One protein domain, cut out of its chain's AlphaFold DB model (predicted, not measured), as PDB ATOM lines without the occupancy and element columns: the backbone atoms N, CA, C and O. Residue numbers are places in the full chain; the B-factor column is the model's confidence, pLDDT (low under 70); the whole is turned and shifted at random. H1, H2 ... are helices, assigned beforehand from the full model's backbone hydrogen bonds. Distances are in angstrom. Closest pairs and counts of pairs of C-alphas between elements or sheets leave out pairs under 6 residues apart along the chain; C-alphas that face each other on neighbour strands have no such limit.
ATOM      1  N   ALA A   2     -24.732  48.380  35.750       58.75
ATOM      2  CA  ALA A   2     -23.676  47.772  36.525       58.75
ATOM      3  C   ALA A   2     -23.752  46.245  36.428       58.75
ATOM      4  O   ALA A   2     -24.431  45.623  37.241       58.75
ATOM      5  N   GLY A   3     -23.086  45.616  35.465       67.62
ATOM      6  CA  GLY A   3     -23.002  44.156  35.481       67.62
ATOM      7  C   GLY A   3     -22.115  43.636  36.627       67.62
ATOM      8  O   GLY A   3     -21.462  44.397  37.346       67.62
ATOM      9  N   VAL A   4     -22.086  42.320  36.815       69.06
ATOM     10  CA  VAL A   4     -21.242  41.641  37.814       69.06
ATOM     11  C   VAL A   4     -20.358  40.608  37.124       69.06
ATOM     12  O   VAL A   4     -20.772  40.012  36.142       69.06
ATOM     13  N   THR A   5     -19.110  40.482  37.584       70.12
ATOM     14  CA  THR A   5     -18.249  39.334  37.256       70.12
ATOM     15  C   THR A   5     -17.684  38.766  38.548       70.12
ATOM     16  O   THR A   5     -17.338  39.523  39.468       70.12
ATOM     17  N   GLY A   6     -17.470  37.451  38.598       64.44
ATOM     18  CA  GLY A   6     -16.921  36.747  39.760       64.44
ATOM     19  C   GLY A   6     -15.503  37.178  40.161       64.44
ATOM     20  O   GLY A   6     -14.984  36.717  41.176       64.44
ATOM     21  N   SER A   7     -14.871  38.067  39.387       63.62
ATOM     22  CA  SER A   7     -13.510  38.572  39.600       63.62
ATOM     23  C   SER A   7     -13.410  40.094  39.781       63.62
ATOM     24  O   SER A   7     -12.295  40.597  39.952       63.62
ATOM     25  N   SER A   8     -14.532  40.830  39.748       66.88
ATOM     26  CA  SER A   8     -14.538  42.299  39.817       66.88
ATOM     27  C   SER A   8     -14.132  42.817  41.200       66.88
ATOM     28  O   SER A   8     -14.729  42.476  42.222       66.88
ATOM     29  N   ARG A   9     -13.138  43.714  41.233       64.44
ATOM     30  CA  ARG A   9     -12.763  44.491  42.432       64.44
ATOM     31  C   ARG A   9     -13.669  45.705  42.681       64.44
ATOM     32  O   ARG A   9     -13.567  46.321  43.742       64.44
ATOM     33  N   TYR A  10     -14.549  46.056  41.742       67.94
ATOM     34  CA  TYR A  10     -15.411  47.243  41.804       67.94
ATOM     35  C   TYR A  10     -16.780  46.938  42.423       67.94
ATOM     36  O   TYR A  10     -17.826  47.196  41.841       67.94
ATOM     37  N   THR A  11     -16.789  46.436  43.658       70.12
ATOM     38  CA  THR A  11     -18.015  45.930  44.301       70.12
ATOM     39  C   THR A  11     -19.106  46.983  44.521       70.12
ATOM     40  O   THR A  11     -20.276  46.631  44.588       70.12
ATOM     41  N   HIS A  12     -18.776  48.277  44.602       75.94
ATOM     42  CA  HIS A  12     -19.752  49.339  44.902       75.94
ATOM     43  C   HIS A  12     -20.668  49.723  43.737       75.94
ATOM     44  O   HIS A  12     -21.801  50.153  43.971       75.94
ATOM     45  N   PHE A  13     -20.168  49.594  42.511       76.62
ATOM     46  CA  PHE A  13     -20.893  49.896  41.274       76.62
ATOM     47  C   PHE A  13     -21.213  48.620  40.505       76.62
ATOM     48  O   PHE A  13     -21.402  48.674  39.304       76.62
ATOM     49  N   ASN A  14     -21.241  47.489  41.205       77.94
ATOM     50  CA  ASN A  14     -21.739  46.228  40.692       77.94
ATOM     51  C   ASN A  14     -23.261  46.177  40.811       77.94
ATOM     52  O   ASN A  14     -23.890  46.974  41.515       77.94
ATOM     53  N   CYS A  15     -23.838  45.177  40.174       81.00
ATOM     54  CA  CYS A  15     -25.259  44.924  40.182       81.00
ATOM     55  C   CYS A  15     -25.873  44.873  41.600       81.00
ATOM     56  O   CYS A  15     -25.195  44.434  42.538       81.00
ATOM     57  N   PRO A  16     -27.134  45.310  41.802       83.25
ATOM     58  CA  PRO A  16     -27.704  45.497  43.142       83.25
ATOM     59  C   PRO A  16     -27.747  44.250  44.035       83.25
ATOM     60  O   PRO A  16     -27.733  44.384  45.257       83.25
ATOM     61  N   CYS A  17     -27.796  43.057  43.442       82.94
ATOM     62  CA  CYS A  17     -27.758  41.776  44.154       82.94
ATOM     63  C   CYS A  17     -26.348  41.386  44.635       82.94
ATOM     64  O   CYS A  17     -26.215  40.494  45.472       82.94
ATOM     65  N   SER A  18     -25.286  42.028  44.136       80.75
ATOM     66  CA  SER A  18     -23.909  41.706  44.514       80.75
ATOM     67  C   SER A  18     -23.574  42.212  45.915       80.75
ATOM     68  O   SER A  18     -23.917  43.331  46.309       80.75
ATOM     69  N   THR A  19     -22.853  41.394  46.682       79.12
ATOM     70  CA  THR A  19     -22.419  41.754  48.036       79.12
ATOM     71  C   THR A  19     -21.525  43.000  48.018       79.12
ATOM     72  O   THR A  19     -20.479  43.026  47.374       79.12
ATOM     73  N   GLY A  20     -21.916  44.032  48.771       79.56
ATOM     74  CA  GLY A  20     -21.177  45.298  48.865       79.56
ATOM     75  C   GLY A  20     -21.547  46.349  47.811       79.56
ATOM     76  O   GLY A  20     -20.991  47.457  47.848       79.56
ATOM     77  N   SER A  21     -22.501  46.038  46.923       81.88
ATOM     78  CA  SER A  21     -23.074  47.002  45.981       81.88
ATOM     79  C   SER A  21     -23.858  48.103  46.692       81.88
ATOM     80  O   SER A  21     -24.532  47.883  47.697       81.88
ATOM     81  N   ARG A  22     -23.764  49.323  46.150       85.31
ATOM     82  CA  ARG A  22     -24.567  50.485  46.570       85.31
ATOM     83  C   ARG A  22     -25.735  50.757  45.614       85.31
ATOM     84  O   ARG A  22     -26.505  51.697  45.835       85.31
ATOM     85  N   GLN A  23     -25.882  49.938  44.570       82.50
ATOM     86  CA  GLN A  23     -26.870  50.125  43.506       82.50
ATOM     87  C   GLN A  23     -28.296  49.752  43.925       82.50
ATOM     88  O   GLN A  23     -29.244  50.175  43.273       82.50
ATOM     89  N   THR A  24     -28.498  49.073  45.062       81.19
ATOM     90  CA  THR A  24     -29.844  48.806  45.610       81.19
ATOM     91  C   THR A  24     -30.647  50.091  45.828       81.19
ATOM     92  O   THR A  24     -31.853  50.113  45.618       81.19
ATOM     93  N   SER A  25     -29.972  51.195  46.167       82.38
ATOM     94  CA  SER A  25     -30.592  52.521  46.323       82.38
ATOM     95  C   SER A  25     -31.022  53.184  45.005       82.38
ATOM     96  O   SER A  25     -31.666  54.232  45.030       82.38
ATOM     97  N   LYS A  26     -30.633  52.616  43.857       81.56
ATOM     98  CA  LYS A  26     -30.939  53.126  42.512       81.56
ATOM     99  C   LYS A  26     -32.110  52.405  41.854       81.56
ATOM    100  O   LYS A  26     -32.673  52.929  40.891       81.56
ATOM    101  N   ILE A  27     -32.504  51.248  42.389       81.69
ATOM    102  CA  ILE A  27     -33.687  50.528  41.930       81.69
ATOM    103  C   ILE A  27     -34.912  51.391  42.218       81.69
ATOM    104  O   ILE A  27     -35.135  51.839  43.345       81.69
ATOM    105  N   GLN A  28     -35.703  51.642  41.180       83.69
ATOM    106  CA  GLN A  28     -36.942  52.384  41.337       83.69
ATOM    107  C   GLN A  28     -37.938  51.559  42.152       83.69
ATOM    108  O   GLN A  28     -38.054  50.350  41.961       83.69
ATOM    109  N   SER A  29     -38.692  52.207  43.039       86.62
ATOM    110  CA  SER A  29     -39.605  51.513  43.959       86.62
ATOM    111  C   SER A  29     -40.637  50.631  43.250       86.62
ATOM    112  O   SER A  29     -41.004  49.591  43.784       86.62
ATOM    113  N   PHE A  30     -41.067  51.014  42.043       82.19
ATOM    114  CA  PHE A  30     -42.005  50.235  41.230       82.19
ATOM    115  C   PHE A  30     -41.384  48.978  40.596       82.19
ATOM    116  O   PHE A  30     -42.126  48.086  40.207       82.19
ATOM    117  N   VAL A  31     -40.051  48.893  40.490       82.50
ATOM    118  CA  VAL A  31     -39.340  47.684  40.033       82.50
ATOM    119  C   VAL A  31     -39.229  46.675  41.175       82.50
ATOM    120  O   VAL A  31     -39.333  45.473  40.959       82.50
ATOM    121  N   GLY A  32     -39.029  47.147  42.410       84.19
ATOM    122  CA  GLY A  32     -38.900  46.273  43.575       84.19
ATOM    123  C   GLY A  32     -37.779  45.244  43.398       84.19
ATOM    124  O   GLY A  32     -36.615  45.614  43.265       84.19
ATOM    125  N   ASN A  33     -38.134  43.958  43.394       80.94
ATOM    126  CA  ASN A  33     -37.198  42.844  43.192       80.94
ATOM    127  C   ASN A  33     -37.252  42.259  41.770       80.94
ATOM    128  O   ASN A  33     -36.648  41.222  41.514       80.94
ATOM    129  N   ASP A  34     -37.961  42.911  40.849       82.94
ATOM    130  CA  ASP A  34     -38.205  42.416  39.492       82.94
ATOM    131  C   ASP A  34     -37.118  42.902  38.525       82.94
ATOM    132  O   ASP A  34     -37.394  43.495  37.484       82.94
ATOM    133  N   TYR A  35     -35.859  42.691  38.898       80.88
ATOM    134  CA  TYR A  35     -34.692  43.052  38.103       80.88
ATOM    135  C   TYR A  35     -33.723  41.877  38.042       80.88
ATOM    136  O   TYR A  35     -33.647  41.061  38.957       80.88
ATOM    137  N   TYR A  36     -32.967  41.814  36.954       81.19
ATOM    138  CA  TYR A  36     -31.912  40.831  36.764       81.19
ATOM    139  C   TYR A  36     -30.634  41.567  36.411       81.19
ATOM    140  O   TYR A  36     -30.646  42.726  35.991       81.19
ATOM    141  N   CYS A  37     -29.535  40.872  36.631       79.19
ATOM    142  CA  CYS A  37     -28.207  41.404  36.457       79.19
ATOM    143  C   CYS A  37     -27.545  40.723  35.283       79.19
ATOM    144  O   CYS A  37     -27.445  39.502  35.255       79.19
ATOM    145  N   GLU A  38     -27.106  41.528  34.327       75.69
ATOM    146  CA  GLU A  38     -26.291  41.039  33.229       75.69
ATOM    147  C   GLU A  38     -24.843  40.804  33.675       75.69
ATOM    148  O   GLU A  38     -24.369  41.339  34.689       75.69
ATOM    149  N   SER A  39     -24.126  40.030  32.864       73.75
ATOM    150  CA  SER A  39     -22.677  39.890  32.967       73.75
ATOM    151  C   SER A  39     -21.992  41.249  32.826       73.75
ATOM    152  O   SER A  39     -22.246  41.971  31.863       73.75
ATOM    153  N   GLY A  40     -21.122  41.601  33.769       67.56
ATOM    154  CA  GLY A  40     -20.479  42.915  33.820       67.56
ATOM    155  C   GLY A  40     -19.048  42.978  33.343       67.56
ATOM    156  O   GLY A  40     -18.445  41.995  32.929       67.56
ATOM    157  N   ALA A  41     -18.467  44.171  33.458       59.34
ATOM    158  CA  ALA A  41     -17.042  44.355  33.259       59.34
ATOM    159  C   ALA A  41     -16.254  43.689  34.398       59.34
ATOM    160  O   ALA A  41     -16.551  43.840  35.588       59.34
ATOM    161  N   SER A  42     -15.219  42.944  34.020       62.56
ATOM    162  CA  SER A  42     -14.209  42.455  34.956       62.56
ATOM    163  C   SER A  42     -13.345  43.612  35.481       62.56
ATOM    164  O   SER A  42     -13.705  44.784  35.418       62.56
ATOM    165  N   ASN A  43     -12.142  43.316  35.964       65.94
ATOM    166  CA  ASN A  43     -11.163  44.338  36.349       65.94
ATOM    167  C   ASN A  43     -10.721  45.253  35.187       65.94
ATOM    168  O   ASN A  43      -9.967  46.195  35.412       65.94
ATOM    169  N   THR A  44     -11.147  44.955  33.955       67.56
ATOM    170  CA  THR A  44     -10.884  45.751  32.755       67.56
ATOM    171  C   THR A  44     -12.191  46.009  32.013       67.56
ATOM    172  O   THR A  44     -12.944  45.073  31.740       67.56
ATOM    173  N   TRP A  45     -12.433  47.270  31.657       70.12
ATOM    174  CA  TRP A  45     -13.537  47.672  30.790       70.12
ATOM    175  C   TRP A  45     -13.246  47.210  29.363       70.12
ATOM    176  O   TRP A  45     -12.227  47.589  28.784       70.12
ATOM    177  N   THR A  46     -14.113  46.369  28.804       72.69
ATOM    178  CA  THR A  46     -13.992  45.900  27.418       72.69
ATOM    179  C   THR A  46     -15.350  45.955  26.732       72.69
ATOM    180  O   THR A  46     -16.372  45.736  27.375       72.69
ATOM    181  N   HIS A  47     -15.359  46.235  25.429       75.56
ATOM    182  CA  HIS A  47     -16.569  46.228  24.599       75.56
ATOM    183  C   HIS A  47     -16.858  44.809  24.087       75.56
ATOM    184  O   HIS A  47     -16.890  44.564  22.882       75.56
ATOM    185  N   ILE A  48     -16.961  43.847  25.005       77.31
ATOM    186  CA  ILE A  48     -17.207  42.436  24.696       77.31
ATOM    187  C   ILE A  48     -18.457  41.992  25.446       77.31
ATOM    188  O   ILE A  48     -18.573  42.209  26.649       77.31
ATOM    189  N   LEU A  49     -19.364  41.324  24.735       78.25
ATOM    190  CA  LEU A  49     -20.483  40.618  25.348       78.25
ATOM    191  C   LEU A  49     -20.002  39.256  25.868       78.25
ATOM    192  O   LEU A  49     -19.598  38.394  25.084       78.25
ATOM    193  N   TYR A  50     -20.067  39.049  27.181       79.62
ATOM    194  CA  TYR A  50     -19.672  37.795  27.822       79.62
ATOM    195  C   TYR A  50     -20.822  36.779  27.810       79.62
ATOM    196  O   TYR A  50     -21.399  36.463  28.842       79.62
ATOM    197  N   THR A  51     -21.149  36.221  26.641       81.62
ATOM    198  CA  THR A  51     -22.269  35.265  26.478       81.62
ATOM    199  C   THR A  51     -22.112  33.949  27.248       81.62
ATOM    200  O   THR A  51     -23.045  33.159  27.299       81.62
ATOM    201  N   SER A  52     -20.923  33.670  27.785       82.69
ATOM    202  CA  SER A  52     -20.621  32.468  28.577       82.69
ATOM    203  C   SER A  52     -20.536  32.744  30.078       82.69
ATOM    204  O   SER A  52     -20.064  31.890  30.824       82.69
ATOM    205  N   ASP A  53     -20.905  33.945  30.515       81.19
ATOM    206  CA  ASP A  53     -20.908  34.287  31.931       81.19
ATOM    207  C   ASP A  53     -22.020  33.519  32.683       81.19
ATOM    208  O   ASP A  53     -23.160  33.498  32.208       81.19
ATOM    209  N   PRO A  54     -21.722  32.913  33.848       82.25
ATOM    210  CA  PRO A  54     -22.695  32.192  34.668       82.25
ATOM    211  C   PRO A  54     -23.945  32.980  35.060       82.25
ATOM    212  O   PRO A  54     -24.951  32.380  35.417       82.25
ATOM    213  N   LEU A  55     -23.932  34.314  35.015       81.44
ATOM    214  CA  LEU A  55     -25.138  35.105  35.273       81.44
ATOM    215  C   LEU A  55     -26.245  34.876  34.239       81.44
ATOM    216  O   LEU A  55     -27.415  35.094  34.549       81.44
ATOM    217  N   TRP A  56     -25.897  34.411  33.036       81.31
ATOM    218  CA  TRP A  56     -26.877  34.123  31.994       81.31
ATOM    219  C   TRP A  56     -27.644  32.822  32.232       81.31
ATOM    220  O   TRP A  56     -28.781  32.724  31.790       81.31
ATOM    221  N   ASP A  57     -27.062  31.827  32.909       84.25
ATOM    222  CA  ASP A  57     -27.671  30.497  33.095       84.25
ATOM    223  C   ASP A  57     -27.733  30.009  34.552       84.25
ATOM    224  O   ASP A  57     -28.342  28.976  34.852       84.25
ATOM    225  N   GLY A  58     -27.145  30.770  35.472       85.62
ATOM    226  CA  GLY A  58     -27.051  30.467  36.893       85.62
ATOM    227  C   GLY A  58     -26.115  29.299  37.215       85.62
ATOM    228  O   GLY A  58     -26.077  28.858  38.365       85.62
ATOM    229  N   GLN A  59     -25.373  28.758  36.243       86.38
ATOM    230  CA  GLN A  59     -24.560  27.555  36.416       86.38
ATOM    231  C   GLN A  59     -23.087  27.892  36.647       86.38
ATOM    232  O   GLN A  59     -22.433  28.553  35.850       86.38
ATOM    233  N   GLY A  60     -22.513  27.364  37.733       84.94
ATOM    234  CA  GLY A  60     -21.080  27.532  38.017       84.94
ATOM    235  C   GLY A  60     -20.691  28.931  38.503       84.94
ATOM    236  O   GLY A  60     -19.544  29.342  38.338       84.94
ATOM    237  N   CYS A  61     -21.628  29.657  39.114       83.25
ATOM    238  CA  CYS A  61     -21.404  31.027  39.556       83.25
ATOM    239  C   CYS A  61     -20.319  31.180  40.619       83.25
ATOM    240  O   CYS A  61     -20.195  30.381  41.553       83.25
ATOM    241  N   GLY A  62     -19.573  32.280  40.510       77.88
ATOM    242  CA  GLY A  62     -18.612  32.687  41.523       77.88
ATOM    243  C   GLY A  62     -19.286  33.139  42.822       77.88
ATOM    244  O   GLY A  62     -20.469  33.490  42.870       77.88
ATOM    245  N   SER A  63     -18.504  33.201  43.900       78.50
ATOM    246  CA  SER A  63     -18.989  33.625  45.223       78.50
ATOM    247  C   SER A  63     -19.521  35.064  45.249       78.50
ATOM    248  O   SER A  63     -20.433  35.364  46.015       78.50
ATOM    249  N   LEU A  64     -18.990  35.953  44.401       73.94
ATOM    250  CA  LEU A  64     -19.408  37.362  44.315       73.94
ATOM    251  C   LEU A  64     -20.756  37.569  43.606       73.94
ATOM    252  O   LEU A  64     -21.364  38.635  43.728       73.94
ATOM    253  N   GLU A  65     -21.214  36.552  42.883       77.00
ATOM    254  CA  GLU A  65     -22.374  36.608  41.988       77.00
ATOM    255  C   GLU A  65     -23.474  35.657  42.439       77.00
ATOM    256  O   GLU A  65     -24.573  35.692  41.906       77.00
ATOM    257  N   THR A  66     -23.203  34.819  43.444       82.81
ATOM    258  CA  THR A  66     -24.109  33.754  43.891       82.81
ATOM    259  C   THR A  66     -25.515  34.278  44.198       82.81
ATOM    260  O   THR A  66     -26.501  33.631  43.861       82.81
ATOM    261  N   ALA A  67     -25.628  35.467  44.796       83.00
ATOM    262  CA  ALA A  67     -26.921  36.095  45.063       83.00
ATOM    263  C   ALA A  67     -27.660  36.521  43.781       83.00
ATOM    264  O   ALA A  67     -28.881  36.434  43.725       83.00
ATOM    265  N   CYS A  68     -26.923  36.946  42.754       83.00
ATOM    266  CA  CYS A  68     -27.456  37.313  41.444       83.00
ATOM    267  C   CYS A  68     -27.811  36.087  40.592       83.00
ATOM    268  O   CYS A  68     -28.771  36.129  39.838       83.00
ATOM    269  N   CYS A  69     -27.076  34.987  40.749       84.56
ATOM    270  CA  CYS A  69     -27.315  33.738  40.031       84.56
ATOM    271  C   CYS A  69     -28.454  32.885  40.588       84.56
ATOM    272  O   CYS A  69     -28.976  32.026  39.890       84.56
ATOM    273  N   ASN A  70     -28.823  33.083  41.853       84.00
ATOM    274  CA  ASN A  70     -29.877  32.309  42.505       84.00
ATOM    275  C   ASN A  70     -31.252  32.993  42.422       84.00
ATOM    276  O   ASN A  70     -32.147  32.666  43.207       84.00
ATOM    277  N   VAL A  71     -31.433  33.957  41.513       83.69
ATOM    278  CA  VAL A  71     -32.745  34.575  41.298       83.69
ATOM    279  C   VAL A  71     -33.654  33.630  40.497       83.69
ATOM    280  O   VAL A  71     -33.179  32.927  39.601       83.69
ATOM    281  N   PRO A  72     -34.963  33.573  40.800       81.19
ATOM    282  CA  PRO A  72     -35.913  32.810  39.992       81.19
ATOM    283  C   PRO A  72     -35.891  33.280  38.535       81.19
ATOM    284  O   PRO A  72     -35.648  34.453  38.298       81.19
ATOM    285  N   GLY A  73     -36.198  32.400  37.578       79.25
ATOM    286  CA  GLY A  73     -36.438  32.769  36.174       79.25
ATOM    287  C   GLY A  73     -35.236  32.668  35.229       79.25
ATOM    288  O   GLY A  73     -35.455  32.482  34.036       79.25
ATOM    289  N   ILE A  74     -33.996  32.649  35.735       80.56
ATOM    290  CA  ILE A  74     -32.795  32.344  34.930       80.56
ATOM    291  C   ILE A  74     -32.999  31.029  34.137       80.56
ATOM    292  O   ILE A  74     -33.517  30.059  34.704       80.56
ATOM    293  N   PRO A  75     -32.626  30.966  32.837       78.31
ATOM    294  CA  PRO A  75     -31.755  31.897  32.098       78.31
ATOM    295  C   PRO A  75     -32.431  33.135  31.485       78.31
ATOM    296  O   PRO A  75     -31.757  33.969  30.886       78.31
ATOM    297  N   TRP A  76     -33.750  33.279  31.605       77.06
ATOM    298  CA  TRP A  76     -34.481  34.376  30.971       77.06
ATOM    299  C   TRP A  76     -34.990  35.363  32.014       77.06
ATOM    300  O   TRP A  76     -35.429  34.984  33.095       77.06
ATOM    301  N   PHE A  77     -35.016  36.652  31.680       79.06
ATOM    302  CA  PHE A  77     -35.853  37.567  32.446       79.06
ATOM    303  C   PHE A  77     -37.310  37.106  32.299       79.06
ATOM    304  O   PHE A  77     -37.906  37.254  31.232       79.06
ATOM    305  N   HIS A  78     -37.875  36.520  33.354       83.31
ATOM    306  CA  HIS A  78     -39.248  36.028  33.355       83.31
ATOM    307  C   HIS A  78     -40.031  36.631  34.516       83.31
ATOM    308  O   HIS A  78     -39.620  36.562  35.679       83.31
ATOM    309  N   ARG A  79     -41.191  37.203  34.186       84.06
ATOM    310  CA  ARG A  79     -42.144  37.758  35.141       84.06
ATOM    311  C   ARG A  79     -43.507  37.109  34.934       84.06
ATOM    312  O   ARG A  79     -44.191  37.401  33.958       84.06
ATOM    313  N   ASP A  80     -43.894  36.267  35.886       85.56
ATOM    314  CA  ASP A  80     -45.230  35.677  35.954       85.56
ATOM    315  C   ASP A  80     -46.135  36.536  36.850       85.56
ATOM    316  O   ASP A  80     -45.818  36.784  38.016       85.56
ATOM    317  N   TYR A  81     -47.260  36.992  36.301       85.69
ATOM    318  CA  TYR A  81     -48.289  37.733  37.038       85.69
ATOM    319  C   TYR A  81     -49.391  36.811  37.605       85.69
ATOM    320  O   TYR A  81     -50.357  37.287  38.205       85.69
ATOM    321  N   GLY A  82     -49.256  35.490  37.458       85.38
ATOM    322  CA  GLY A  82     -50.182  34.476  37.953       85.38
ATOM    323  C   GLY A  82     -51.549  34.524  37.267       85.38
ATOM    324  O   GLY A  82     -51.678  34.873  36.098       85.38
ATOM    325  N   ASN A  83     -52.610  34.212  38.017       82.50
ATOM    326  CA  ASN A  83     -54.001  34.309  37.542       82.50
ATOM    327  C   ASN A  83     -54.565  35.742  37.625       82.50
ATOM    328  O   ASN A  83     -55.782  35.932  37.710       82.50
ATOM    329  N   THR A  84     -53.697  36.752  37.665       81.25
ATOM    330  CA  THR A  84     -54.123  38.146  37.770       81.25
ATOM    331  C   THR A  84     -54.642  38.605  36.415       81.25
ATOM    332  O   THR A  84     -53.931  38.562  35.415       81.25
ATOM    333  N   THR A  85     -55.888  39.065  36.379       82.88
ATOM    334  CA  THR A  85     -56.401  39.835  35.244       82.88
ATOM    335  C   THR A  85     -56.092  41.302  35.504       82.88
ATOM    336  O   THR A  85     -56.358  41.810  36.592       82.88
ATOM    337  N   THR A  86     -55.492  41.977  34.527       85.50
ATOM    338  CA  THR A  86     -55.208  43.412  34.604       85.50
ATOM    339  C   THR A  86     -55.619  44.109  33.314       85.50
ATOM    340  O   THR A  86     -55.585  43.521  32.234       85.50
ATOM    341  N   THR A  87     -56.033  45.365  33.447       88.81
ATOM    342  CA  THR A  87     -56.225  46.308  32.335       88.81
ATOM    343  C   THR A  87     -55.077  47.303  32.226       88.81
ATOM    344  O   THR A  87     -55.104  48.173  31.357       88.81
ATOM    345  N   ASP A  88     -54.100  47.213  33.126       87.56
ATOM    346  CA  ASP A  88     -52.945  48.095  33.133       87.56
ATOM    347  C   ASP A  88     -52.021  47.772  31.957       87.56
ATOM    348  O   ASP A  88     -51.928  46.632  31.492       87.56
ATOM    349  N   TYR A  89     -51.307  48.788  31.483       86.31
ATOM    350  CA  TYR A  89     -50.283  48.591  30.466       86.31
ATOM    351  C   TYR A  89     -49.083  47.844  31.055       86.31
ATOM    352  O   TYR A  89     -48.580  48.199  32.122       86.31
ATOM    353  N   LEU A  90     -48.593  46.843  30.323       83.19
ATOM    354  CA  LEU A  90     -47.301  46.223  30.596       83.19
ATOM    355  C   LEU A  90     -46.192  47.097  30.013       83.19
ATOM    356  O   LEU A  90     -46.252  47.503  28.853       83.19
ATOM    357  N   GLU A  91     -45.168  47.363  30.815       82.69
ATOM    358  CA  GLU A  91     -44.026  48.178  30.422       82.69
ATOM    359  C   GLU A  91     -42.725  47.422  30.700       82.69
ATOM    360  O   GLU A  91     -42.476  46.984  31.824       82.69
ATOM    361  N   LEU A  92     -41.878  47.302  29.676       81.38
ATOM    362  CA  LEU A  92     -40.492  46.861  29.807       81.38
ATOM    363  C   LEU A  92     -39.588  48.091  29.701       81.38
ATOM    364  O   LEU A  92     -39.610  48.789  28.687       81.38
ATOM    365  N   ARG A  93     -38.780  48.352  30.733       77.62
ATOM    366  CA  ARG A  93     -37.788  49.436  30.729       77.62
ATOM    367  C   ARG A  93     -36.378  48.868  30.714       77.62
ATOM    368  O   ARG A  93     -36.023  48.078  31.583       77.62
ATOM    369  N   VAL A  94     -35.566  49.342  29.775       76.94
ATOM    370  CA  VAL A  94     -34.110  49.183  29.820       76.94
ATOM    371  C   VAL A  94     -33.548  50.433  30.491       76.94
ATOM    372  O   VAL A  94     -33.657  51.535  29.954       76.94
ATOM    373  N   CYS A  95     -33.012  50.281  31.698       70.75
ATOM    374  CA  CYS A  95     -32.466  51.391  32.476       70.75
ATOM    375  C   CYS A  95     -30.958  51.492  32.240       70.75
ATOM    376  O   CYS A  95     -30.243  50.557  32.564       70.75
ATOM    377  N   ALA A  96     -30.465  52.627  31.749       71.44
ATOM    378  CA  ALA A  96     -29.035  52.921  31.646       71.44
ATOM    379  C   ALA A  96     -28.744  54.302  32.248       71.44
ATOM    380  O   ALA A  96     -29.578  55.205  32.148       71.44
ATOM    381  N   ASP A  97     -27.590  54.465  32.892       69.69
ATOM    382  CA  ASP A  97     -27.141  55.732  33.479       69.69
ATOM    383  C   ASP A  97     -25.886  56.308  32.803       69.69
ATOM    384  O   ASP A  97     -25.494  57.435  33.119       69.69
ATOM    385  N   GLN A  98     -25.311  55.589  31.831       73.94
ATOM    386  CA  GLN A  98     -24.203  56.044  30.991       73.94
ATOM    387  C   GLN A  98     -24.611  56.336  29.535       73.94
ATOM    388  O   GLN A  98     -25.772  56.207  29.137       73.94
ATOM    389  N   LYS A  99     -23.653  56.849  28.751       71.81
ATOM    390  CA  LYS A  99     -23.832  57.176  27.324       71.81
ATOM    391  C   LYS A  99     -23.674  55.907  26.483       71.81
ATOM    392  O   LYS A  99     -23.250  54.882  26.977       71.81
ATOM    393  N   THR A 100     -23.898  55.986  25.172       70.25
ATOM    394  CA  THR A 100     -23.711  54.856  24.229       70.25
ATOM    395  C   THR A 100     -22.247  54.412  24.045       70.25
ATOM    396  O   THR A 100     -21.897  53.822  23.028       70.25
ATOM    397  N   THR A 101     -21.350  54.832  24.933       68.44
ATOM    398  CA  THR A 101     -19.923  54.504  24.918       68.44
ATOM    399  C   THR A 101     -19.574  53.427  25.939       68.44
ATOM    400  O   THR A 101     -18.458  52.917  25.911       68.44
ATOM    401  N   ASP A 102     -20.495  53.105  26.842       67.38
ATOM    402  CA  ASP A 102     -20.328  52.202  27.969       67.38
ATOM    403  C   ASP A 102     -21.698  51.682  28.436       67.38
ATOM    404  O   ASP A 102     -22.712  52.355  28.291       67.38
ATOM    405  N   GLU A 103     -21.721  50.469  28.997       67.38
ATOM    406  CA  GLU A 103     -22.930  49.828  29.547       67.38
ATOM    407  C   GLU A 103     -24.045  49.516  28.526       67.38
ATOM    408  O   GLU A 103     -25.227  49.787  28.757       67.38
ATOM    409  N   ASP A 104     -23.664  48.910  27.399       70.94
ATOM    410  CA  ASP A 104     -24.612  48.421  26.398       70.94
ATOM    411  C   ASP A 104     -25.354  47.166  26.881       70.94
ATOM    412  O   ASP A 104     -24.734  46.158  27.218       70.94
ATOM    413  N   VAL A 105     -26.688  47.210  26.818       72.50
ATOM    414  CA  VAL A 105     -27.580  46.108  27.208       72.50
ATOM    415  C   VAL A 105     -28.297  45.592  25.960       72.50
ATOM    416  O   VAL A 105     -29.270  46.208  25.508       72.50
ATOM    417  N   PRO A 106     -27.845  44.488  25.347       74.19
ATOM    418  CA  PRO A 106     -28.513  43.962  24.169       74.19
ATOM    419  C   PRO A 106     -29.861  43.335  24.549       74.19
ATOM    420  O   PRO A 106     -29.926  42.385  25.324       74.19
ATOM    421  N   VAL A 107     -30.945  43.819  23.939       80.19
ATOM    422  CA  VAL A 107     -32.255  43.151  23.958       80.19
ATOM    423  C   VAL A 107     -32.493  42.546  22.581       80.19
ATOM    424  O   VAL A 107     -32.746  43.267  21.617       80.19
ATOM    425  N   ALA A 108     -32.381  41.221  22.472       82.19
ATOM    426  CA  ALA A 108     -32.567  40.519  21.201       82.19
ATOM    427  C   ALA A 108     -34.050  40.300  20.872       82.19
ATOM    428  O   ALA A 108     -34.481  40.519  19.742       82.19
ATOM    429  N   PHE A 109     -34.832  39.869  21.860       86.62
ATOM    430  CA  PHE A 109     -36.273  39.680  21.749       86.62
ATOM    431  C   PHE A 109     -36.920  39.741  23.134       86.62
ATOM    432  O   PHE A 109     -36.258  39.561  24.154       86.62
ATOM    433  N   TYR A 110     -38.221  40.004  23.150       87.56
ATOM    434  CA  TYR A 110     -39.073  39.893  24.324       87.56
ATOM    435  C   TYR A 110     -40.391  39.257  23.893       87.56
ATOM    436  O   TYR A 110     -40.839  39.435  22.759       87.56
ATOM    437  N   GLU A 111     -41.009  38.514  24.799       88.81
ATOM    438  CA  GLU A 111     -42.247  37.791  24.534       88.81
ATOM    439  C   GLU A 111     -43.266  38.124  25.621       88.81
ATOM    440  O   GLU A 111     -42.925  38.245  26.797       88.81
ATOM    441  N   ILE A 112     -44.525  38.297  25.218       87.94
ATOM    442  CA  ILE A 112     -45.646  38.530  26.129       87.94
ATOM    443  C   ILE A 112     -46.659  37.425  25.883       87.94
ATOM    444  O   ILE A 112     -47.210  37.299  24.789       87.94
ATOM    445  N   TYR A 113     -46.904  36.636  26.921       85.94
ATOM    446  CA  TYR A 113     -47.834  35.520  26.890       85.94
ATOM    447  C   TYR A 113     -49.132  35.925  27.587       85.94
ATOM    448  O   TYR A 113     -49.126  36.288  28.761       85.94
ATOM    449  N   VAL A 114     -50.247  35.861  26.857       85.31
ATOM    450  CA  VAL A 114     -51.598  36.119  27.377       85.31
ATOM    451  C   VAL A 114     -52.390  34.819  27.293       85.31
ATOM    452  O   VAL A 114     -52.328  34.131  26.273       85.31
ATOM    453  N   LYS A 115     -53.088  34.470  28.375       76.75
ATOM    454  CA  LYS A 115     -53.887  33.245  28.481       76.75
ATOM    455  C   LYS A 115     -55.342  33.471  28.096       76.75
ATOM    456  O   LYS A 115     -55.878  34.540  28.461       76.75
TER     457      LYS A 115
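Overview. This is residues 2 to 115 of the 115 residues of an uncharacterized protein of Amphimedon queenslandica (UniProt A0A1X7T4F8). This domain has little regular structure: a coil of loops, residues 2 to 77, with two tiny helices set in it, and a long loop, residues 78 to 95, that runs out to one end and folds back. The last residues, 105 to 115, run out toward the same end. The printed part has 114 residues, with two named helices, H1 then H2, and no named strand; the class is all helix, though these hold only 8 residues. It is compact, with a radius of gyration of the C-alphas of 14.9 A and spans of 45 by 32 by 27 A.

Arrangement. H1, residues 23 to 26, and H2, residues 66 to 69, are apart. Each is too short for an O i to N i+4 pair; its one O i to N i+3 pair is within hydrogen-bond range.

Along the chain. After residues 2 to 22, H1 begins at C-alpha 23, (-26.870, 50.125, 43.506), and measures 5.2 A. H2 measures 5.0 A and ends at C-alpha 69, (-27.315, 33.738, 40.031).

Size, cuts and confidence. The C-alphas farthest apart, of Thr 44 and Thr 85, are 46.0 A apart. The link from H1 to H2, 39 residues, is long. The printed part has no cut. Mean pLDDT of the printed part is 78.4; 17 residues are under 70, among them 40 to 44.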